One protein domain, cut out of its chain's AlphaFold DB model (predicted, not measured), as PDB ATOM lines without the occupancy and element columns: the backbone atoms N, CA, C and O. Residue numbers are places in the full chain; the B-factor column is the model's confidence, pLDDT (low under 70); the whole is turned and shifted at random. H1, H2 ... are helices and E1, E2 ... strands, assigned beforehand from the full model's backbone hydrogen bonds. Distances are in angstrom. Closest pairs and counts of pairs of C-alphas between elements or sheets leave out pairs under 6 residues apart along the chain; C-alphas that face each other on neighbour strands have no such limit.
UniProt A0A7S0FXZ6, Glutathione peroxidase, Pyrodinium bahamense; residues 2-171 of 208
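Overview. This is residues 2 to 171 of the 208 residues of the protein "Glutathione peroxidase" of Pyrodinium bahamense (UniProt A0A7S0FXZ6). Little regular structure: a body mostly of loops holds a small two-strand parallel sheet, E1 and E2, and four short helices, while residues 152 to 171 of long H5 stick out as an arm. The 170 printed residues, 63 in named elements, run H1, E1, H2, E2, H3, H4, H5; the class is mostly helix. The whole is loose, radius of gyration of the C-alphas 19.5 A, spanning 76 by 39 by 28 A.

Along the chain. E1 is residues 15 to 17, 6.4 A; E2 49 to 51, 6.7 A. H1 is residues 2 to 7, 8.8 A, beginning at C-alpha 2 (41.173, 24.335, -36.436); H2 31 to 38 and H4 136 to 143, each 10.4 A; H3 79 to 89, 15.8 A; H5 148 to 171, 34.7 A, ending at C-alpha 171 (7.821, 28.280, 3.589).

Arrangement. E1 and E2 are parallel at 16 degrees; N 17 and O 50, 2.8 A, are within hydrogen-bond range. E1, H2, E2 form a strand-helix-strand unit, parallel strands with a helix between, its crossover right-handed. H1 and H4 are close but not clearly touching, closest C-alphas Leu 4 and Ala 136, 7.1 A. H3 and H5 are apart. Every O i to N i+4 pair is within range in H1, H2, H4 and H5; in H3, 5 of 7.

Size, cuts and confidence. Without residues 152 to 171 the body spans 47 by 38 by 26 A. The printed part has no cut; E1 to H2, E2 to H3 and H3 to H4 are long links. pLDDT is under 70 at residues 97 to 105, 130 and 148 to 171.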
ATOM      1  N   LYS A   2      41.436  25.538 -35.613       90.62
ATOM      2  CA  LYS A   2      41.173  24.335 -36.436       90.62
ATOM      3  C   LYS A   2      39.817  23.663 -36.175       90.62
ATOM      4  O   LYS A   2      39.059  23.436 -37.112       90.62
ATOM      5  N   THR A   3      39.499  23.380 -34.910       91.81
ATOM      6  CA  THR A   3      38.243  22.730 -34.502       91.81
ATOM      7  C   THR A   3      37.014  23.556 -34.882       91.81
ATOM      8  O   THR A   3      36.078  23.018 -35.463       91.81
ATOM      9  N   LEU A   4      37.043  24.871 -34.633       92.69
ATOM     10  CA  LEU A   4      35.964  25.792 -35.003       92.69
ATOM     11  C   LEU A   4      35.796  25.879 -36.523       92.69
ATOM     12  O   LEU A   4      34.677  25.785 -37.014       92.69
ATOM     13  N   GLN A   5      36.889  25.968 -37.285       93.62
ATOM     14  CA  GLN A   5      36.816  25.949 -38.748       93.62
ATOM     15  C   GLN A   5      36.035  24.734 -39.272       93.62
ATOM     16  O   GLN A   5      35.185  24.901 -40.144       93.62
ATOM     17  N   HIS A   6      36.287  23.538 -38.733       93.62
ATOM     18  CA  HIS A   6      35.596  22.322 -39.166       93.62
ATOM     19  C   HIS A   6      34.147  22.274 -38.643       93.62
ATOM     20  O   HIS A   6      33.232  21.988 -39.409       93.62
ATOM     21  N   ALA A   7      33.910  22.615 -37.370       93.81
ATOM     22  CA  ALA A   7      32.575  22.607 -36.750       93.81
ATOM     23  C   ALA A   7      31.604  23.666 -37.320       93.81
ATOM     24  O   ALA A   7      30.379  23.534 -37.196       93.81
ATOM     25  N   TYR A   8      32.152  24.716 -37.941       94.19
ATOM     26  CA  TYR A   8      31.418  25.787 -38.614       94.19
ATOM     27  C   TYR A   8      31.664  25.827 -40.132       94.19
ATOM     28  O   TYR A   8      31.331  26.813 -40.789       94.19
ATOM     29  N   ALA A   9      32.195  24.750 -40.721       93.69
ATOM     30  CA  ALA A   9      32.224  24.584 -42.171       93.69
ATOM     31  C   ALA A   9      30.787  24.538 -42.725       93.69
ATOM     32  O   ALA A   9      29.919  23.866 -42.171       93.69
ATOM     33  N   GLY A  10      30.516  25.297 -43.791       90.44
ATOM     34  CA  GLY A  10      29.181  25.398 -44.402       90.44
ATOM     35  C   GLY A  10      28.124  26.172 -43.593       90.44
ATOM     36  O   GLY A  10      27.025  26.384 -44.099       90.44
ATOM     37  N   LYS A  11      28.430  26.631 -42.372       93.31
ATOM     38  CA  LYS A  11      27.576  27.560 -41.607       93.31
ATOM     39  C   LYS A  11      27.893  29.016 -42.006       93.31
ATOM     40  O   LYS A  11      29.009  29.278 -42.458       93.31
ATOM     41  N   PRO A  12      26.974  29.987 -41.818       92.25
ATOM     42  CA  PRO A  12      27.204  31.395 -42.160       92.25
ATOM     43  C   PRO A  12      28.070  32.107 -41.099       92.25
ATOM     44  O   PRO A  12      27.656  33.084 -40.482       92.25
ATOM     45  N   VAL A  13      29.278  31.585 -40.875       92.12
ATOM     46  CA  VAL A  13      30.288  32.088 -39.934       92.12
ATOM     47  C   VAL A  13      31.596  32.259 -40.695       92.12
ATOM     48  O   VAL A  13      31.988  31.379 -41.461       92.12
ATOM     49  N   ARG A  14      32.290  33.376 -40.470       94.50
ATOM     50  CA  ARG A  14      33.656  33.594 -40.956       94.50
ATOM     51  C   ARG A  14      34.563  33.947 -39.787       94.50
ATOM     52  O   ARG A  14      34.190  34.745 -38.935       94.50
ATOM     53  N   PHE A  15      35.760  33.380 -39.781       94.94
ATOM     54  CA  PHE A  15      36.817  33.718 -38.838       94.94
ATOM     55  C   PHE A  15      37.818  34.629 -39.541       94.94
ATOM     56  O   PHE A  15      38.466  34.213 -40.503       94.94
ATOM     57  N   LEU A  16      37.919  35.876 -39.086       95.50
ATOM     58  CA  LEU A  16      38.836  36.867 -39.641       95.50
ATOM     59  C   LEU A  16      40.089  36.920 -38.761       95.50
ATOM     60  O   LEU A  16      39.992  37.157 -37.559       95.50
ATOM     61  N   LEU A  17      41.253  36.655 -39.348       96.19
ATOM     62  CA  LEU A  17      42.536  36.619 -38.653       96.19
ATOM     63  C   LEU A  17      43.351  37.856 -39.039       96.19
ATOM     64  O   LEU A  17      43.655  38.048 -40.217       96.19
ATOM     65  N   PHE A  18      43.719  38.662 -38.043       96.31
ATOM     66  CA  PHE A  18      44.502  39.890 -38.199       96.31
ATOM     67  C   PHE A  18      45.859  39.735 -37.498       96.31
ATOM     68  O   PHE A  18      45.936  39.908 -36.280       96.31
ATOM     69  N   PRO A  19      46.933  39.390 -38.229       97.56
ATOM     70  CA  PRO A  19      48.273  39.306 -37.660       97.56
ATOM     71  C   PRO A  19      48.742  40.682 -37.173       97.56
ATOM     72  O   PRO A  19      48.559  41.683 -37.870       97.56
ATOM     73  N   CYS A  20      49.363  40.742 -35.997       95.81
ATOM     74  CA  CYS A  20      49.807  41.989 -35.377       95.81
ATOM     75  C   CYS A  20      51.112  41.769 -34.602       95.81
ATOM     76  O   CYS A  20      51.252  40.790 -33.878       95.81
ATOM     77  N   ASN A  21      52.063  42.701 -34.728       95.69
ATOM     78  CA  ASN A  21      53.378  42.595 -34.085       95.69
ATOM     79  C   ASN A  21      53.543  43.473 -32.826       95.69
ATOM     80  O   ASN A  21      54.622  43.511 -32.241       95.69
ATOM     81  N   GLN A  22      52.506  44.199 -32.398       91.88
ATOM     82  CA  GLN A  22      52.606  45.143 -31.272       91.88
ATOM     83  C   GLN A  22      52.774  44.448 -29.910       91.88
ATOM     84  O   GLN A  22      53.304  45.042 -28.972       91.88
ATOM     85  N   PHE A  23      52.359  43.185 -29.794       89.81
ATOM     86  CA  PHE A  23      52.426  42.415 -28.554       89.81
ATOM     87  C   PHE A  23      53.729  41.610 -28.504       89.81
ATOM     88  O   PHE A  23      53.871  40.580 -29.164       89.81
ATOM     89  N   ALA A  24      54.703  42.127 -27.748       90.31
ATOM     90  CA  ALA A  24      56.017  41.517 -27.502       90.31
ATOM     91  C   ALA A  24      56.796  41.065 -28.763       90.31
ATOM     92  O   ALA A  24      57.616  40.155 -28.684       90.31
ATOM     93  N   ASN A  25      56.562  41.710 -29.914       92.06
ATOM     94  CA  ASN A  25      57.154  41.362 -31.212       92.06
ATOM     95  C   ASN A  25      56.959  39.885 -31.624       92.06
ATOM     96  O   ASN A  25      57.861  39.281 -32.203       92.06
ATOM     97  N   GLN A  26      55.802  39.292 -31.305       92.25
ATOM     98  CA  GLN A  26      55.529  37.870 -31.572       92.25
ATOM     99  C   GLN A  26      55.195  37.540 -33.039       92.25
ATOM    100  O   GLN A  26      55.190  36.368 -33.399       92.25
ATOM    101  N   GLU A  27      54.985  38.543 -33.901       96.12
ATOM    102  CA  GLU A  27      54.663  38.367 -35.326       96.12
ATOM    103  C   GLU A  27      55.606  39.212 -36.224       96.12
ATOM    104  O   GLU A  27      55.158  40.089 -36.978       96.12
ATOM    105  N   PRO A  28      56.942  39.043 -36.128       96.81
ATOM    106  CA  PRO A  28      57.908  39.938 -36.774       96.81
ATOM    107  C   PRO A  28      58.037  39.677 -38.281       96.81
ATOM    108  O   PRO A  28      58.504  40.537 -39.028       96.81
ATOM    109  N   ASP A  29      57.612  38.496 -38.723       98.06
ATOM    110  CA  ASP A  29      57.804  37.973 -40.066       98.06
ATOM    111  C   ASP A  29      56.925  38.647 -41.141       98.06
ATOM    112  O   ASP A  29      56.115  39.543 -40.872       98.06
ATOM    113  N   SER A  30      57.146  38.253 -42.400       98.31
ATOM    114  CA  SER A  30      56.426  38.772 -43.565       98.31
ATOM    115  C   SER A  30      55.103  38.055 -43.815       98.31
ATOM    116  O   SER A  30      54.970  36.866 -43.522       98.31
ATOM    117  N   ASN A  31      54.145  38.744 -44.443       98.25
ATOM    118  CA  ASN A  31      52.795  38.226 -44.719       98.25
ATOM    119  C   ASN A  31      52.785  36.801 -45.323       98.25
ATOM    120  O   ASN A  31      51.954  35.972 -44.958       98.25
ATOM    121  N   SER A  32      53.731  36.470 -46.210       98.19
ATOM    122  CA  SER A  32      53.866  35.128 -46.803       98.19
ATOM    123  C   SER A  32      54.349  34.045 -45.834       98.19
ATOM    124  O   SER A  32      53.920  32.896 -45.960       98.19
ATOM    125  N   LYS A  33      55.224  34.369 -44.876       98.38
ATOM    126  CA  LYS A  33      55.627  33.442 -43.809       98.38
ATOM    127  C   LYS A  33      54.488  33.231 -42.815       98.38
ATOM    128  O   LYS A  33      54.174  32.086 -42.511       98.38
ATOM    129  N   ILE A  34      53.826  34.316 -42.409       98.12
ATOM    130  CA  ILE A  34      52.647  34.297 -41.529       98.12
ATOM    131  C   ILE A  34      51.553  33.410 -42.134       98.12
ATOM    132  O   ILE A  34      51.033  32.513 -41.475       98.12
ATOM    133  N   LYS A  35      51.271  33.579 -43.435       97.44
ATOM    134  CA  LYS A  35      50.346  32.720 -44.183       97.44
ATOM    135  C   LYS A  35      50.738  31.242 -44.111       97.44
ATOM    136  O   LYS A  35      49.901  30.417 -43.756       97.44
ATOM    137  N   LYS A  36      52.002  30.909 -44.400       97.75
ATOM    138  CA  LYS A  36      52.504  29.523 -44.338       97.75
ATOM    139  C   LYS A  36      52.397  28.919 -42.937       97.75
ATOM    140  O   LYS A  36      52.100  27.735 -42.829       97.75
ATOM    141  N   PHE A  37      52.628  29.708 -41.888       95.75
ATOM    142  CA  PHE A  37      52.462  29.278 -40.500       95.75
ATOM    143  C   PHE A  37      50.985  29.015 -40.171       95.75
ATOM    144  O   PHE A  37      50.643  27.927 -39.715       95.75
ATOM    145  N   ALA A  38      50.084  29.948 -40.497       95.44
ATOM    146  CA  ALA A  38      48.644  29.769 -40.307       95.44
ATOM    147  C   ALA A  38      48.105  28.515 -41.027       95.44
ATOM    148  O   ALA A  38      47.297  27.776 -40.461       95.44
ATOM    149  N   GLU A  39      48.609  28.218 -42.230       95.12
ATOM    150  CA  GLU A  39      48.240  27.035 -43.022       95.12
ATOM    151  C   GLU A  39      48.626  25.684 -42.384       95.12
ATOM    152  O   GLU A  39      48.098  24.648 -42.786       95.12
ATOM    153  N   GLN A  40      49.469  25.667 -41.344       94.06
ATOM    154  CA  GLN A  40      49.730  24.463 -40.538       94.06
ATOM    155  C   GLN A  40      48.558  24.121 -39.596       94.06
ATOM    156  O   GLN A  40      48.389  22.964 -39.198       94.06
ATOM    157  N   TYR A  41      47.727  25.110 -39.253       92.44
ATOM    158  CA  TYR A  41      46.650  24.990 -38.265       92.44
ATOM    159  C   TYR A  41      45.249  25.107 -38.876       92.44
ATOM    160  O   TYR A  41      44.329  24.443 -38.397       92.44
ATOM    161  N   VAL A  42      45.068  25.926 -39.913       94.00
ATOM    162  CA  VAL A  42      43.778  26.181 -40.580       94.00
ATOM    163  C   VAL A  42      43.915  26.098 -42.100       94.00
ATOM    164  O   VAL A  42      44.944  26.445 -42.663       94.00
ATOM    165  N   SER A  43      42.861  25.674 -42.792       95.19
ATOM    166  CA  SER A  43      42.807  25.731 -44.251       95.19
ATOM    167  C   SER A  43      42.303  27.097 -44.708       95.19
ATOM    168  O   SER A  43      41.117  27.397 -44.586       95.19
ATOM    169  N   LEU A  44      43.174  27.912 -45.298       93.94
ATOM    170  CA  LEU A  44      42.767  29.188 -45.903       93.94
ATOM    171  C   LEU A  44      41.992  29.001 -47.227       93.94
ATOM    172  O   LEU A  44      41.412  29.950 -47.741       93.94
ATOM    173  N   ALA A  45      41.935  27.773 -47.757       89.25
ATOM    174  CA  ALA A  45      41.177  27.424 -48.961       89.25
ATOM    175  C   ALA A  45      39.703  27.054 -48.684       89.25
ATOM    176  O   ALA A  45      38.888  27.078 -49.600       89.25
ATOM    177  N   GLN A  46      39.334  26.728 -47.438       78.56
ATOM    178  CA  GLN A  46      37.960  26.334 -47.069       78.56
ATOM    179  C   GLN A  46      36.973  27.519 -46.957       78.56
ATOM    180  O   GLN A  46      35.804  27.317 -46.635       78.56
ATOM    181  N   GLY A  47      37.417  28.757 -47.209       81.81
ATOM    182  CA  GLY A  47      36.561  29.941 -47.396       81.81
ATOM    183  C   GLY A  47      35.891  30.527 -46.143       81.81
ATOM    184  O   GLY A  47      35.471  31.681 -46.168       81.81
ATOM    185  N   ASN A  48      35.814  29.783 -45.034       93.62
ATOM    186  CA  ASN A  48      35.286  30.273 -43.752       93.62
ATOM    187  C   ASN A  48      36.362  30.826 -42.796       93.62
ATOM    188  O   ASN A  48      36.024  31.320 -41.723       93.62
ATOM    189  N   VAL A  49      37.642  30.780 -43.176       96.12
ATOM    190  CA  VAL A  49      38.745  31.459 -42.481       96.12
ATOM    191  C   VAL A  49      39.434  32.386 -43.476       96.12
ATOM    192  O   VAL A  49      39.850  31.938 -44.542       96.12
ATOM    193  N   LEU A  50      39.558  33.663 -43.123       95.38
ATOM    194  CA  LEU A  50      40.212  34.691 -43.929       95.38
ATOM    195  C   LEU A  50      41.391  35.262 -43.142       95.38
ATOM    196  O   LEU A  50      41.218  35.731 -42.019       95.38
ATOM    197  N   LEU A  51      42.583  35.216 -43.734       96.12
ATOM    198  CA  LEU A  51      43.798  35.796 -43.171       96.12
ATOM    199  C   LEU A  51      44.102  37.118 -43.874       96.12
ATOM    200  O   LEU A  51      44.299  37.140 -45.088       96.12
ATOM    201  N   PHE A  52      44.156  38.199 -43.104       96.69
ATOM    202  CA  PHE A  52      44.536  39.521 -43.588       96.69
ATOM    203  C   PHE A  52      46.059  39.698 -43.547       96.69
ATOM    204  O   PHE A  52      46.775  38.972 -42.851       96.69
ATOM    205  N   ALA A  53      46.564  40.693 -44.277       97.00
ATOM    206  CA  ALA A  53      47.926  41.185 -44.082       97.00
ATOM    207  C   ALA A  53      48.113  41.768 -42.662       97.00
ATOM    208  O   ALA A  53      47.136  42.071 -41.967       97.00
ATOM    209  N   LYS A  54      49.368  41.948 -42.231       97.12
ATOM    210  CA  LYS A  54      49.690  42.533 -40.919       97.12
ATOM    211  C   LYS A  54      48.967  43.859 -40.694       97.12
ATOM    212  O   LYS A  54      48.894  44.701 -41.584       97.12
ATOM    213  N   SER A  55      48.440  44.038 -39.492       95.12
ATOM    214  CA  SER A  55      47.636  45.194 -39.095       95.12
ATOM    215  C   SER A  55      48.202  45.812 -37.822       95.12
ATOM    216  O   SER A  55      48.792  45.105 -37.001       95.12
ATOM    217  N   ASN A  56      48.003  47.118 -37.653       93.19
ATOM    218  CA  ASN A  56      48.165  47.768 -36.359       93.19
ATOM    219  C   ASN A  56      46.792  47.862 -35.669       93.19
ATOM    220  O   ASN A  56      45.746  47.842 -36.315       93.19
ATOM    221  N   LEU A  57      46.814  47.921 -34.343       90.31
ATOM    222  CA  LEU A  57      45.675  47.949 -33.431       90.31
ATOM    223  C   LEU A  57      45.919  49.034 -32.364       90.31
ATOM    224  O   LEU A  57      46.962  49.694 -32.344       90.31
ATOM    225  N   ASN A  58      44.974  49.192 -31.436       85.75
ATOM    226  CA  ASN A  58      45.081  50.050 -30.253       85.75
ATOM    227  C   ASN A  58      45.439  51.509 -30.581       85.75
ATOM    228  O   ASN A  58      46.405  52.062 -30.061       85.75
ATOM    229  N   HIS A  59      44.658  52.114 -31.485       86.19
ATOM    230  CA  HIS A  59      44.793  53.501 -31.957       86.19
ATOM    231  C   HIS A  59      46.142  53.848 -32.624       86.19
ATOM    232  O   HIS A  59      46.397  55.012 -32.933       86.19
ATOM    233  N   VAL A  60      46.987  52.855 -32.919       90.44
ATOM    234  CA  VAL A  60      48.184  53.036 -33.745       90.44
ATOM    235  C   VAL A  60      47.790  52.855 -35.209       90.44
ATOM    236  O   VAL A  60      47.527  51.739 -35.643       90.44
ATOM    237  N   ALA A  61      47.766  53.941 -35.977       92.81
ATOM    238  CA  ALA A  61      47.563  53.866 -37.423       92.81
ATOM    239  C   ALA A  61      48.737  53.151 -38.119       92.81
ATOM    240  O   ALA A  61      49.885  53.192 -37.661       92.81
ATOM    241  N   CYS A  62      48.476  52.519 -39.256       95.50
ATOM    242  CA  CYS A  62      49.507  52.018 -40.143       95.50
ATOM    243  C   CYS A  62      50.042  53.138 -41.046       95.50
ATOM    244  O   CYS A  62      49.430  53.525 -42.038       95.50
ATOM    245  N   THR A  63      51.232  53.646 -40.724       95.88
ATOM    246  CA  THR A  63      51.886  54.745 -41.456       95.88
ATOM    247  C   THR A  63      52.719  54.293 -42.662       95.88
ATOM    248  O   THR A  63      53.390  55.110 -43.291       95.88
ATOM    249  N   TYR A  64      52.720  52.998 -42.984       96.81
ATOM    250  CA  TYR A  64      53.551  52.449 -44.053       96.81
ATOM    251  C   TYR A  64      52.976  52.740 -45.444       96.81
ATOM    252  O   TYR A  64      51.819  52.450 -45.717       96.81
ATOM    253  N   SER A  65      53.804  53.269 -46.344       95.44
ATOM    254  CA  SER A  65      53.399  53.721 -47.685       95.44
ATOM    255  C   SER A  65      54.285  53.174 -48.813       95.44
ATOM    256  O   SER A  65      54.329  53.738 -49.906       95.44
ATOM    257  N   GLY A  66      55.008  52.075 -48.561       95.00
ATOM    258  CA  GLY A  66      55.801  51.390 -49.584       95.00
ATOM    259  C   GLY A  66      54.932  50.798 -50.699       95.00
ATOM    260  O   GLY A  66      53.781  50.430 -50.476       95.00
ATOM    261  N   ALA A  67      55.496  50.659 -51.903       95.25
ATOM    262  CA  ALA A  67      54.802  50.045 -53.042       95.25
ATOM    263  C   ALA A  67      54.459  48.555 -52.812       95.25
ATOM    264  O   ALA A  67      53.597  48.005 -53.492       95.25
ATOM    265  N   ASP A  68      55.115  47.911 -51.844       95.62
ATOM    266  CA  ASP A  68      54.844  46.558 -51.358       95.62
ATOM    267  C   ASP A  68      53.924  46.511 -50.117       95.62
ATOM    268  O   ASP A  68      53.801  45.462 -49.479       95.62
ATOM    269  N   ALA A  69      53.235  47.607 -49.774       93.56
ATOM    270  CA  ALA A  69      52.195  47.602 -48.744       93.56
ATOM    271  C   ALA A  69      51.176  46.474 -48.985       93.56
ATOM    272  O   ALA A  69      50.739  46.235 -50.109       93.56
ATOM    273  N   CYS A  70      50.822  45.753 -47.916       95.94
ATOM    274  CA  CYS A  70      49.961  44.560 -47.946       95.94
ATOM    275  C   CYS A  70      50.496  43.346 -48.741       95.94
ATOM    276  O   CYS A  70      49.884  42.279 -48.689       95.94
ATOM    277  N   MET A  71      51.627  43.450 -49.450       97.56
ATOM    278  CA  MET A  71      52.109  42.382 -50.333       97.56
ATOM    279  C   MET A  71      52.689  41.190 -49.550       97.56
ATOM    280  O   MET A  71      53.118  41.339 -48.402       97.56
ATOM    281  N   PRO A  72      52.782  39.987 -50.156       97.81
ATOM    282  CA  PRO A  72      53.278  38.791 -49.464       97.81
ATOM    283  C   PRO A  72      54.717  38.914 -48.930       97.81
ATOM    284  O   PRO A  72      55.089  38.218 -47.984       97.81
ATOM    285  N   GLY A  73      55.543  39.774 -49.535       97.44
ATOM    286  CA  GLY A  73      56.932  39.993 -49.126       97.44
ATOM    287  C   GLY A  73      57.105  40.895 -47.901       97.44
ATOM    288  O   GLY A  73      58.101  40.741 -47.197       97.44
ATOM    289  N   THR A  74      56.158  41.798 -47.620       97.31
ATOM    290  CA  THR A  74      56.375  42.850 -46.617       97.31
ATOM    291  C   THR A  74      56.224  42.336 -45.184       97.31
ATOM    292  O   THR A  74      55.378  41.485 -44.892       97.31
ATOM    293  N   THR A  75      57.063  42.858 -44.289       97.12
ATOM    294  CA  THR A  75      56.987  42.699 -42.823       97.12
ATOM    295  C   THR A  75      56.218  43.845 -42.160       97.12
ATOM    296  O   THR A  75      56.015  43.829 -40.945       97.12
ATOM    297  N   MET A  76      55.800  44.843 -42.939       97.38
ATOM    298  CA  MET A  76      55.107  46.034 -42.464       97.38
ATOM    299  C   MET A  76      53.589  45.820 -42.397       97.38
ATOM    300  O   MET A  76      53.047  44.834 -42.902       97.38
ATOM    301  N   CYS A  77      52.898  46.748 -41.739       96.44
ATOM    302  CA  CYS A  77      51.441  46.770 -41.689       96.44
ATOM    303  C   CYS A  77      50.822  47.145 -43.055       96.44
ATOM    304  O   CYS A  77      51.489  47.672 -43.948       96.44
ATOM    305  N   CYS A  78      49.530  46.868 -43.210       97.06
ATOM    306  CA  CYS A  78      48.722  47.121 -44.399       97.06
ATOM    307  C   CYS A  78      47.701  48.244 -44.119       97.06
ATOM    308  O   CYS A  78      46.714  47.980 -43.431       97.06
ATOM    309  N   PRO A  79      47.882  49.475 -44.645       96.12
ATOM    310  CA  PRO A  79      47.017  50.618 -44.319       96.12
ATOM    311  C   PRO A  79      45.515  50.435 -44.593       96.12
ATOM    312  O   PRO A  79      44.718  50.888 -43.775       96.12
ATOM    313  N   PRO A  80      45.074  49.746 -45.669       95.06
ATOM    314  CA  PRO A  80      43.658  49.432 -45.875       95.06
ATOM    315  C   PRO A  80      42.974  48.704 -44.705       95.06
ATOM    316  O   PRO A  80      41.765  48.849 -44.532       95.06
ATOM    317  N   ASN A  81      43.717  47.955 -43.881       93.81
ATOM    318  CA  ASN A  81      43.141  47.225 -42.748       93.81
ATOM    319  C   ASN A  81      42.730  48.146 -41.587       93.81
ATOM    320  O   ASN A  81      41.831  47.779 -40.827       93.81
ATOM    321  N   ASP A  82      43.319  49.343 -41.468       91.75
ATOM    322  CA  ASP A  82      42.981  50.311 -40.415       91.75
ATOM    323  C   ASP A  82      41.482  50.650 -40.434       91.75
ATOM    324  O   ASP A  82      40.871  50.821 -39.381       91.75
ATOM    325  N   ALA A  83      40.855  50.683 -41.617       92.00
ATOM    326  CA  ALA A  83      39.422  50.935 -41.764       92.00
ATOM    327  C   ALA A  83      38.555  49.911 -41.007       92.00
ATOM    328  O   ALA A  83      37.566  50.294 -40.381       92.00
ATOM    329  N   VAL A  84      38.944  48.630 -41.005       89.00
ATOM    330  CA  VAL A  84      38.220  47.568 -40.285       89.00
ATOM    331  C   VAL A  84      38.300  47.799 -38.778       89.00
ATOM    332  O   VAL A  84      37.291  47.727 -38.077       89.00
ATOM    333  N   TYR A  85      39.492  48.114 -38.273       86.44
ATOM    334  CA  TYR A  85      39.690  48.333 -36.845       86.44
ATOM    335  C   TYR A  85      39.057  49.647 -36.365       86.44
ATOM    336  O   TYR A  85      38.429  49.671 -35.310       86.44
ATOM    337  N   ASN A  86      39.104  50.711 -37.171       88.94
ATOM    338  CA  ASN A  86      38.448  51.989 -36.877       88.94
ATOM    339  C   ASN A  86      36.921  51.855 -36.730       88.94
ATOM    340  O   ASN A  86      36.335  52.520 -35.877       88.94
ATOM    341  N   VAL A  87      36.273  50.964 -37.496       89.38
ATOM    342  CA  VAL A  87      34.849  50.639 -37.289       89.38
ATOM    343  C   VAL A  87      34.637  49.989 -35.920       89.38
ATOM    344  O   VAL A  87      33.735  50.399 -35.192       89.38
ATOM    345  N   LEU A  88      35.482  49.037 -35.517       87.62
ATOM    346  CA  LEU A  88      35.382  48.387 -34.203       87.62
ATOM    347  C   LEU A  88      35.613  49.374 -33.045       87.62
ATOM    348  O   LEU A  88      34.883  49.326 -32.058       87.62
ATOM    349  N   LEU A  89      36.554  50.311 -33.197       85.88
ATOM    350  CA  LEU A  89      36.822  51.388 -32.232       85.88
ATOM    351  C   LEU A  89      35.669  52.393 -32.069       85.88
ATOM    352  O   LEU A  89      35.648  53.127 -31.084       85.88
ATOM    353  N   SER A  90      34.707  52.446 -32.999       89.50
ATOM    354  CA  SER A  90      33.514  53.295 -32.848       89.50
ATOM    355  C   SER A  90      32.502  52.757 -31.823       89.50
ATOM    356  O   SER A  90      31.581  53.472 -31.425       89.50
ATOM    357  N   TYR A  91      32.677  51.508 -31.373       88.50
ATOM    358  CA  TYR A  91      31.847  50.859 -30.361       88.50
ATOM    359  C   TYR A  91      32.527  50.871 -28.979       88.50
ATOM    360  O   TYR A  91      33.754  50.831 -28.899       88.50
ATOM    361  N   PRO A  92      31.759  50.877 -27.868       86.94
ATOM    362  CA  PRO A  92      32.289  50.966 -26.502       86.94
ATOM    363  C   PRO A  92      32.846  49.618 -26.001       86.94
ATOM    364  O   PRO A  92      32.396  49.089 -24.986       86.94
ATOM    365  N   LEU A  93      33.796  49.044 -26.740       85.81
ATOM    366  CA  LEU A  93      34.389  47.740 -26.458       85.81
ATOM    367  C   LEU A  93      35.209  47.744 -25.160       85.81
ATOM    368  O   LEU A  93      36.033  48.625 -24.915       85.81
ATOM    369  N   LYS A  94      35.012  46.702 -24.354       83.94
ATOM    370  CA  LYS A  94      35.622  46.465 -23.047       83.94
ATOM    371  C   LYS A  94      36.460  45.202 -23.094       83.94
ATOM    372  O   LYS A  94      35.978  44.114 -23.402       83.94
ATOM    373  N   CYS A  95      37.715  45.339 -22.716       79.12
ATOM    374  CA  CYS A  95      38.624  44.221 -22.553       79.12
ATOM    375  C   CYS A  95      38.530  43.677 -21.127       79.12
ATOM    376  O   CYS A  95      38.971  44.338 -20.190       79.12
ATOM    377  N   LEU A  96      37.974  42.474 -20.958       74.38
ATOM    378  CA  LEU A  96      37.746  41.888 -19.627       74.38
ATOM    379  C   LEU A  96      39.043  41.542 -18.872       74.38
ATOM    380  O   LEU A  96      39.020  41.383 -17.655       74.38
ATOM    381  N   THR A  97      40.166  41.423 -19.584       69.88
ATOM    382  CA  THR A  97      41.489  41.090 -19.023       69.88
ATOM    383  C   THR A  97      42.537  42.185 -19.213       69.88
ATOM    384  O   THR A  97      43.718  41.941 -18.981       69.88
ATOM    385  N   CYS A  98      42.145  43.383 -19.650       67.50
ATOM    386  CA  CYS A  98      43.060  44.518 -19.703       67.50
ATOM    387  C   CYS A  98      43.125  45.187 -18.332       67.50
ATOM    388  O   CYS A  98      42.103  45.402 -17.685       67.50
ATOM    389  N   THR A  99      44.325  45.568 -17.906       59.56
ATOM    390  CA  THR A  99      44.501  46.431 -16.739       59.56
ATOM    391  C   THR A  99      44.093  47.869 -17.070       59.56
ATOM    392  O   THR A  99      44.226  48.319 -18.210       59.56
ATOM    393  N   GLU A 100      43.654  48.629 -16.059       55.09
ATOM    394  CA  GLU A 100      43.211  50.034 -16.198       55.09
ATOM    395  C   GLU A 100      44.271  50.971 -16.817       55.09
ATOM    396  O   GLU A 100      43.952  52.044 -17.322       55.09
ATOM    397  N   SER A 101      45.535  50.541 -16.840       52.12
ATOM    398  CA  SER A 101      46.674  51.220 -17.463       52.12
ATOM    399  C   SER A 101      46.635  51.298 -18.999       52.12
ATOM    400  O   SER A 101      47.573  51.825 -19.591       52.12
ATOM    401  N   MET A 102      45.595  50.773 -19.657       55.06
ATOM    402  CA  MET A 102      45.416  50.775 -21.120       55.06
ATOM    403  C   MET A 102      44.124  51.508 -21.567       55.06
ATOM    404  O   MET A 102      43.327  50.949 -22.322       55.06
ATOM    405  N   PRO A 103      43.888  52.777 -21.159       52.72
ATOM    406  CA  PRO A 103      42.614  53.492 -21.365       52.72
ATOM    407  C   PRO A 103      42.279  53.835 -22.831       52.72
ATOM    408  O   PRO A 103      41.201  54.357 -23.114       52.72
ATOM    409  N   HIS A 104      43.191  53.566 -23.769       54.12
ATOM    410  CA  HIS A 104      43.052  53.841 -25.205       54.12
ATOM    411  C   HIS A 104      43.352  52.598 -26.060       54.12
ATOM    412  O   HIS A 104      43.852  52.708 -27.174       54.12
ATOM    413  N   SER A 105      43.156  51.395 -25.513       62.28
ATOM    414  CA  SER A 105      43.643  50.158 -26.127       62.28
ATOM    415  C   SER A 105      42.732  48.974 -25.786       62.28
ATOM    416  O   SER A 105      42.991  48.265 -24.813       62.28
ATOM    417  N   PRO A 106      41.668  48.724 -26.572       74.81
ATOM    418  CA  PRO A 106      40.717  47.661 -26.264       74.81
ATOM    419  C   PRO A 106      41.259  46.246 -26.553       74.81
ATOM    420  O   PRO A 106      40.686  45.280 -26.068       74.81
ATOM    421  N   ILE A 107      42.363  46.075 -27.292       86.62
ATOM    422  CA  ILE A 107      43.018  44.763 -27.449       86.62
ATOM    423  C   ILE A 107      44.172  44.658 -26.448       86.62
ATOM    424  O   ILE A 107      45.180  45.353 -26.579       86.62
ATOM    425  N   GLY A 108      44.042  43.779 -25.456       83.12
ATOM    426  CA  GLY A 108      45.046  43.611 -24.401       83.12
ATOM    427  C   GLY A 108      46.220  42.723 -24.792       83.12
ATOM    428  O   GLY A 108      47.336  42.939 -24.324       83.12
ATOM    429  N   TRP A 109      45.975  41.718 -25.634       86.75
ATOM    430  CA  TRP A 109      46.992  40.746 -26.029       86.75
ATOM    431  C   TRP A 109      46.664  40.050 -27.355       86.75
ATOM    432  O   TRP A 109      45.558  40.161 -27.892       86.75
ATOM    433  N   ASN A 110      47.625  39.263 -27.845       88.00
ATOM    434  CA  ASN A 110      47.413  38.303 -28.923       88.00
ATOM    435  C   ASN A 110      46.237  37.360 -28.622       88.00
ATOM    436  O   ASN A 110      45.984  36.990 -27.475       88.00
ATOM    437  N   PHE A 111      45.541  36.944 -29.682       89.19
ATOM    438  CA  PHE A 111      44.390  36.032 -29.630       89.19
ATOM    439  C   PHE A 111      43.190  36.519 -28.799       89.19
ATOM    440  O   PHE A 111      42.394  35.697 -28.349       89.19
ATOM    441  N   ASN A 112      43.003  37.828 -28.621       89.25
ATOM    442  CA  ASN A 112      41.702  38.376 -28.228       89.25
ATOM    443  C   ASN A 112      40.658  38.162 -29.346       89.25
ATOM    444  O   ASN A 112      40.994  38.215 -30.530       89.25
ATOM    445  N   LYS A 113      39.393  37.915 -28.981       90.50
ATOM    446  CA  LYS A 113      38.282  37.668 -29.913       90.50
ATOM    447  C   LYS A 113      37.175  38.706 -29.753       90.50
ATOM    448  O   LYS A 113      36.784  39.038 -28.637       90.50
ATOM    449  N   ILE A 114      36.645  39.154 -30.890       91.44
ATOM    450  CA  ILE A 114      35.472  40.025 -31.002       91.44
ATOM    451  C   ILE A 114      34.429  39.272 -31.821       91.44
ATOM    452  O   ILE A 114      34.722  38.806 -32.923       91.44
ATOM    453  N   PHE A 115      33.214  39.157 -31.293       92.00
ATOM    454  CA  PHE A 115      32.071  38.655 -32.050       92.00
ATOM    455  C   PHE A 115      31.421  39.820 -32.778       92.00
ATOM    456  O   PHE A 115      31.102  40.824 -32.149       92.00
ATOM    457  N   VAL A 116      31.224  39.693 -34.088       91.75
ATOM    458  CA  VAL A 116      30.637  40.733 -34.941       91.75
ATOM    459  C   VAL A 116      29.433  40.133 -35.659       91.75
ATOM    460  O   VAL A 116      29.532  39.042 -36.222       91.75
ATOM    461  N   ASP A 117      28.297  40.821 -35.600       89.38
ATOM    462  CA  ASP A 117      27.070  40.436 -36.286       89.38
ATOM    463  C   ASP A 117      27.140  40.691 -37.805       89.38
ATOM    464  O   ASP A 117      28.120  41.205 -38.350       89.38
ATOM    465  N   GLN A 118      26.085  40.309 -38.523       84.12
ATOM    466  CA  GLN A 118      26.018  40.465 -39.980       84.12
ATOM    467  C   GLN A 118      25.817  41.917 -40.440       84.12
ATOM    468  O   GLN A 118      25.881  42.181 -41.638       84.12
ATOM    469  N   GLN A 119      25.603  42.857 -39.517       84.44
ATOM    470  CA  GLN A 119      25.564  44.295 -39.778       84.44
ATOM    471  C   GLN A 119      26.946  44.946 -39.569       84.44
ATOM    472  O   GLN A 119      27.087  46.151 -39.761       84.44
ATOM    473  N   GLY A 120      27.972  44.169 -39.195       86.00
ATOM    474  CA  GLY A 120      29.312  44.679 -38.898       86.00
ATOM    475  C   GLY A 120      29.431  45.307 -37.506       86.00
ATOM    476  O   GLY A 120      30.429  45.970 -37.218       86.00
ATOM    477  N   LYS A 121      28.435  45.112 -36.634       89.25
ATOM    478  CA  LYS A 121      28.433  45.615 -35.261       89.25
ATOM    479  C   LYS A 121      28.924  44.524 -34.293       89.25
ATOM    480  O   LYS A 121      28.556  43.362 -34.446       89.25
ATOM    481  N   PRO A 122      29.725  44.855 -33.265       90.38
ATOM    482  CA  PRO A 122      30.041  43.923 -32.191       90.38
ATOM    483  C   PRO A 122      28.779  43.364 -31.519       90.38
ATOM    484  O   PRO A 122      27.922  44.119 -31.049       90.38
ATOM    485  N   TRP A 123      28.665  42.034 -31.482       89.19
ATOM    486  CA  TRP A 123      27.528  41.328 -30.890       89.19
ATOM    487  C   TRP A 123      27.475  41.556 -29.378       89.19
ATOM    488  O   TRP A 123      26.394  41.754 -28.840       89.19
ATOM    489  N   THR A 124      28.628  41.608 -28.708       86.12
ATOM    490  CA  THR A 124      28.791  42.061 -27.317       86.12
ATOM    491  C   THR A 124      29.693  43.295 -27.273       86.12
ATOM    492  O   THR A 124      30.432  43.571 -28.216       86.12
ATOM    493  N   ASP A 125      29.674  44.027 -26.158       85.25
ATOM    494  CA  ASP A 125      30.695  45.030 -25.844       85.25
ATOM    495  C   ASP A 125      31.948  44.407 -25.201       85.25
ATOM    496  O   ASP A 125      32.820  45.133 -24.746       85.25
ATOM    497  N   GLU A 126      32.070  43.077 -25.171       85.31
ATOM    498  CA  GLU A 126      33.157  42.352 -24.508       85.31
ATOM    499  C   GLU A 126      34.172  41.791 -25.509       85.31
ATOM    500  O   GLU A 126      33.818  41.113 -26.475       85.31
ATOM    501  N   ILE A 127      35.452  42.010 -25.221       84.06
ATOM    502  CA  ILE A 127      36.583  41.408 -25.925       84.06
ATOM    503  C   ILE A 127      37.075  40.233 -25.092       84.06
ATOM    504  O   ILE A 127      37.523  40.403 -23.954       84.06
ATOM    505  N   LEU A 128      36.977  39.031 -25.663       81.81
ATOM    506  CA  LEU A 128      37.240  37.798 -24.932       81.81
ATOM    507  C   LEU A 128      38.699  37.347 -25.110       81.81
ATOM    508  O   LEU A 128      39.157  37.216 -26.249       81.81
ATOM    509  N   PRO A 129      39.420  37.008 -24.025       73.25
ATOM    510  CA  PRO A 129      40.684  36.268 -24.104       73.25
ATOM    511  C   PRO A 129      40.465  34.777 -24.434       73.25
ATOM    512  O   PRO A 129      41.426  34.070 -24.718       73.25
ATOM    513  N   ALA A 130      39.205  34.327 -24.355       64.56
ATOM    514  CA  ALA A 130      38.758  32.945 -24.209       64.56
ATOM    515  C   ALA A 130      39.429  31.944 -25.156       64.56
ATOM    516  O   ALA A 130      39.649  32.234 -26.338       64.56
ATOM    517  N   ASP A 131      39.691  30.743 -24.647       75.31
ATOM    518  CA  ASP A 131      40.211  29.644 -25.453       75.31
ATOM    519  C   ASP A 131      39.203  29.239 -26.530       75.31
ATOM    520  O   ASP A 131      37.987  29.315 -26.354       75.31
ATOM    521  N   ASP A 132      39.698  28.753 -27.670       71.31
ATOM    522  CA  ASP A 132      38.846  28.504 -28.839       71.31
ATOM    523  C   ASP A 132      37.754  27.441 -28.594       71.31
ATOM    524  O   ASP A 132      36.771  27.377 -29.331       71.31
ATOM    525  N   PHE A 133      37.902  26.614 -27.556       70.81
ATOM    526  CA  PHE A 133      36.890  25.649 -27.118       70.81
ATOM    527  C   PHE A 133      35.676  26.314 -26.451       70.81
ATOM    528  O   PHE A 133      34.564  25.798 -26.549       70.81
ATOM    529  N   GLU A 134      35.859  27.480 -25.830       82.69
ATOM    530  CA  GLU A 134      34.803  28.233 -25.144       82.69
ATOM    531  C   GLU A 134      33.975  29.099 -26.105       82.69
ATOM    532  O   GLU A 134      32.903  29.582 -25.743       82.69
ATOM    533  N   LEU A 135      34.439  29.285 -27.347       88.12
ATOM    534  CA  LEU A 135      33.796  30.157 -28.336       88.12
ATOM    535  C   LEU A 135      32.552  29.530 -28.984       88.12
ATOM    536  O   LEU A 135      31.628  30.259 -29.344       88.12
ATOM    537  N   ALA A 136      32.487  28.201 -29.118       91.19
ATOM    538  CA  ALA A 136      31.386  27.523 -29.817       91.19
ATOM    539  C   ALA A 136      29.982  27.875 -29.256       91.19
ATOM    540  O   ALA A 136      29.125  28.283 -30.044       91.19
ATOM    541  N   PRO A 137      29.741  27.889 -27.926       89.44
ATOM    542  CA  PRO A 137      28.472  28.360 -27.363       89.44
ATOM    543  C   PRO A 137      28.109  29.809 -27.716       89.44
ATOM    544  O   PRO A 137      26.926  30.142 -27.755       89.44
ATOM    545  N   TYR A 138      29.075  30.704 -27.941       88.12
ATOM    546  CA  TYR A 138      28.800  32.076 -28.397       88.12
ATOM    547  C   TYR A 138      28.379  32.080 -29.871       88.12
ATOM    548  O   TYR A 138      27.336  32.644 -30.196       88.12
ATOM    549  N   ILE A 139      29.115  31.365 -30.731       91.25
ATOM    550  CA  ILE A 139      28.798  31.238 -32.162       91.25
ATOM    551  C   ILE A 139      27.404  30.621 -32.358       91.25
ATOM    552  O   ILE A 139      26.591  31.169 -33.098       91.25
ATOM    553  N   ASP A 140      27.087  29.523 -31.664       92.44
ATOM    554  CA  ASP A 140      25.787  28.849 -31.785       92.44
ATOM    555  C   ASP A 140      24.622  29.734 -31.309       92.44
ATOM    556  O   ASP A 140      23.560  29.747 -31.933       92.44
ATOM    557  N   ARG A 141      24.810  30.527 -30.241       88.56
ATOM    558  CA  ARG A 141      23.797  31.488 -29.760       88.56
ATOM    559  C   ARG A 141      23.568  32.631 -30.751       88.56
ATOM    560  O   ARG A 141      22.414  33.011 -30.963       88.56
ATOM    561  N   MET A 142      24.635  33.137 -31.367       88.69
ATOM    562  CA  MET A 142      24.556  34.177 -32.396       88.69
ATOM    563  C   MET A 142      23.859  33.647 -33.662       88.69
ATOM    564  O   MET A 142      22.935  34.282 -34.163       88.69
ATOM    565  N   LEU A 143      24.206  32.434 -34.112       89.31
ATOM    566  CA  LEU A 143      23.534  31.738 -35.220       89.31
ATOM    567  C   LEU A 143      22.053  31.443 -34.941       89.31
ATOM    568  O   LEU A 143      21.235  31.488 -35.856       89.31
ATOM    569  N   ALA A 144      21.691  31.174 -33.686       89.75
ATOM    570  CA  ALA A 144      20.303  31.004 -33.259       89.75
ATOM    571  C   ALA A 144      19.515  32.331 -33.156       89.75
ATOM    572  O   ALA A 144      18.391  32.329 -32.651       89.75
ATOM    573  N   GLY A 145      20.094  33.468 -33.568       83.25
ATOM    574  CA  GLY A 145      19.457  34.787 -33.502       83.25
ATOM    575  C   GLY A 145      19.201  35.280 -32.074       83.25
ATOM    576  O   GLY A 145      18.322  36.112 -31.853       83.25
ATOM    577  N   THR A 146      19.921  34.752 -31.080       76.19
ATOM    578  CA  THR A 146      19.757  35.180 -29.687       76.19
ATOM    579  C   THR A 146      20.548  36.466 -29.455       76.19
ATOM    580  O   THR A 146      21.754  36.500 -29.683       76.19
ATOM    581  N   THR A 147      19.899  37.532 -28.983       72.44
ATOM    582  CA  THR A 147      20.598  38.768 -28.596       72.44
ATOM    583  C   THR A 147      21.249  38.626 -27.211       72.44
ATOM    584  O   THR A 147      20.745  37.862 -26.378       72.44
ATOM    585  N   PRO A 148      22.329  39.371 -26.901       67.00
ATOM    586  CA  PRO A 148      22.940  39.346 -25.569       67.00
ATOM    587  C   PRO A 148      21.966  39.806 -24.481       67.00
ATOM    588  O   PRO A 148      21.897  39.199 -23.414       67.00
ATOM    589  N   ASP A 149      21.127  40.801 -24.782       65.44
ATOM    590  CA  ASP A 149      20.069  41.270 -23.881       65.44
ATOM    591  C   ASP A 149      19.083  40.150 -23.519       65.44
ATOM    592  O   ASP A 149      18.661  40.024 -22.367       65.44
ATOM    593  N   ALA A 150      18.752  39.276 -24.478       60.19
ATOM    594  CA  ALA A 150      17.918  38.106 -24.223       60.19
ATOM    595  C   ALA A 150      18.630  37.055 -23.350       60.19
ATOM    596  O   ALA A 150      17.956  36.335 -22.609       60.19
ATOM    597  N   LEU A 151      19.966  36.974 -23.379       58.34
ATOM    598  CA  LEU A 151      20.749  36.123 -22.473       58.34
ATOM    599  C   LEU A 151      20.758  36.695 -21.051       58.34
ATOM    600  O   LEU A 151      20.398  35.984 -20.114       58.34
ATOM    601  N   ALA A 152      21.071  37.985 -20.892       60.19
ATOM    602  CA  ALA A 152      21.043  38.668 -19.598       60.19
ATOM    603  C   ALA A 152      19.637  38.638 -18.965       60.19
ATOM    604  O   ALA A 152      19.488  38.377 -17.769       60.19
ATOM    605  N   GLY A 153      18.588  38.830 -19.773       57.50
ATOM    606  CA  GLY A 153      17.193  38.711 -19.349       57.50
ATOM    607  C   GLY A 153      16.805  37.290 -18.928       57.50
ATOM    608  O   GLY A 153      16.147  37.116 -17.900       57.50
ATOM    609  N   ARG A 154      17.244  36.256 -19.665       57.38
ATOM    610  CA  ARG A 154      17.013  34.846 -19.289       57.38
ATOM    611  C   ARG A 154      17.752  34.458 -18.011       57.38
ATOM    612  O   ARG A 154      17.141  33.810 -17.169       57.38
ATOM    613  N   ALA A 155      19.004  34.881 -17.834       52.88
ATOM    614  CA  ALA A 155      19.777  34.613 -16.620       52.88
ATOM    615  C   ALA A 155      19.115  35.242 -15.379       52.88
ATOM    616  O   ALA A 155      18.875  34.555 -14.388       52.88
ATOM    617  N   LYS A 156      18.705  36.518 -15.470       54.84
ATOM    618  CA  LYS A 156      17.946  37.204 -14.409       54.84
ATOM    619  C   LYS A 156      16.618  36.507 -14.100       54.84
ATOM    620  O   LYS A 156      16.274  36.353 -12.930       54.84
ATOM    621  N   LYS A 157      15.885  36.051 -15.125       58.19
ATOM    622  CA  LYS A 157      14.639  35.297 -14.928       58.19
ATOM    623  C   LYS A 157      14.891  33.955 -14.230       58.19
ATOM    624  O   LYS A 157      14.182  33.652 -13.278       58.19
ATOM    625  N   ALA A 158      15.892  33.189 -14.666       58.34
ATOM    626  CA  ALA A 158      16.228  31.893 -14.078       58.34
ATOM    627  C   ALA A 158      16.656  32.014 -12.605       58.34
ATOM    628  O   ALA A 158      16.205  31.219 -11.787       58.34
ATOM    629  N   SER A 159      17.435  33.045 -12.248       63.44
ATOM    630  CA  SER A 159      17.762  33.358 -10.847       63.44
ATOM    631  C   SER A 159      16.498  33.630 -10.028       63.44
ATOM    632  O   SER A 159      16.259  32.961  -9.033       63.44
ATOM    633  N   ALA A 160      15.625  34.530 -10.494       62.44
ATOM    634  CA  ALA A 160      14.388  34.867  -9.785       62.44
ATOM    635  C   ALA A 160      13.397  33.686  -9.670       62.44
ATOM    636  O   ALA A 160      12.562  33.650  -8.765       62.44
ATOM    637  N   GLU A 161      13.455  32.728 -10.597       65.06
ATOM    638  CA  GLU A 161      12.650  31.503 -10.590       65.06
ATOM    639  C   GLU A 161      13.230  30.461  -9.610       65.06
ATOM    640  O   GLU A 161      12.473  29.860  -8.847       65.06
ATOM    641  N   TYR A 162      14.563  30.350  -9.525       65.81
ATOM    642  CA  TYR A 162      15.269  29.582  -8.493       65.81
ATOM    643  C   TYR A 162      15.014  30.134  -7.082       65.81
ATOM    644  O   TYR A 162      14.622  29.375  -6.196       65.81
ATOM    645  N   ASP A 163      15.137  31.451  -6.884       61.09
ATOM    646  CA  ASP A 163      14.897  32.118  -5.596       61.09
ATOM    647  C   ASP A 163      13.456  31.898  -5.108       61.09
ATOM    648  O   ASP A 163      13.218  31.611  -3.933       61.09
ATOM    649  N   ARG A 164      12.473  31.953  -6.019       62.19
ATOM    650  CA  ARG A 164      11.068  31.624  -5.716       62.19
ATOM    651  C   ARG A 164      10.877  30.162  -5.326       62.19
ATOM    652  O   ARG A 164      10.118  29.884  -4.398       62.19
ATOM    653  N   MET A 165      11.548  29.239  -6.010       57.66
ATOM    654  CA  MET A 165      11.488  27.811  -5.692       57.66
ATOM    655  C   MET A 165      12.103  27.523  -4.313       57.66
ATOM    656  O   MET A 165      11.496  26.809  -3.509       57.66
ATOM    657  N   TRP A 166      13.231  28.160  -3.985       50.91
ATOM    658  CA  TRP A 166      13.840  28.116  -2.653       50.91
ATOM    659  C   TRP A 166      12.919  28.685  -1.568       50.91
ATOM    660  O   TRP A 166      12.628  27.993  -0.594       50.91
ATOM    661  N   LEU A 167      12.381  29.895  -1.760       52.59
ATOM    662  CA  LEU A 167      11.443  30.521  -0.821       52.59
ATOM    663  C   LEU A 167      10.194  29.660  -0.589       52.59
ATOM    664  O   LEU A 167       9.782  29.482   0.554       52.59
ATOM    665  N   SER A 168       9.626  29.055  -1.639       50.47
ATOM    666  CA  SER A 168       8.480  28.144  -1.487       50.47
ATOM    667  C   SER A 168       8.821  26.880  -0.686       50.47
ATOM    668  O   SER A 168       8.006  26.433   0.120       50.47
ATOM    669  N   SER A 169      10.042  26.355  -0.838       49.59
ATOM    670  CA  SER A 169      10.517  25.170  -0.112       49.59
ATOM    671  C   SER A 169      10.755  25.473   1.373       49.59
ATOM    672  O   SER A 169      10.401  24.671   2.235       49.59
ATOM    673  N   VAL A 170      11.284  26.662   1.686       52.41
ATOM    674  CA  VAL A 170      11.475  27.140   3.066       52.41
ATOM    675  C   VAL A 170      10.131  27.445   3.745       52.41
ATOM    676  O   VAL A 170       9.948  27.099   4.909       52.41
ATOM    677  N   CYS A 171       9.153  28.014   3.031       47.41
ATOM    678  CA  CYS A 171       7.821  28.280   3.589       47.41
ATOM    679  C   CYS A 171       6.967  27.015   3.803       47.41
ATOM    680  O   CYS A 171       6.142  27.000   4.715       47.41
TER     681      CYS A 171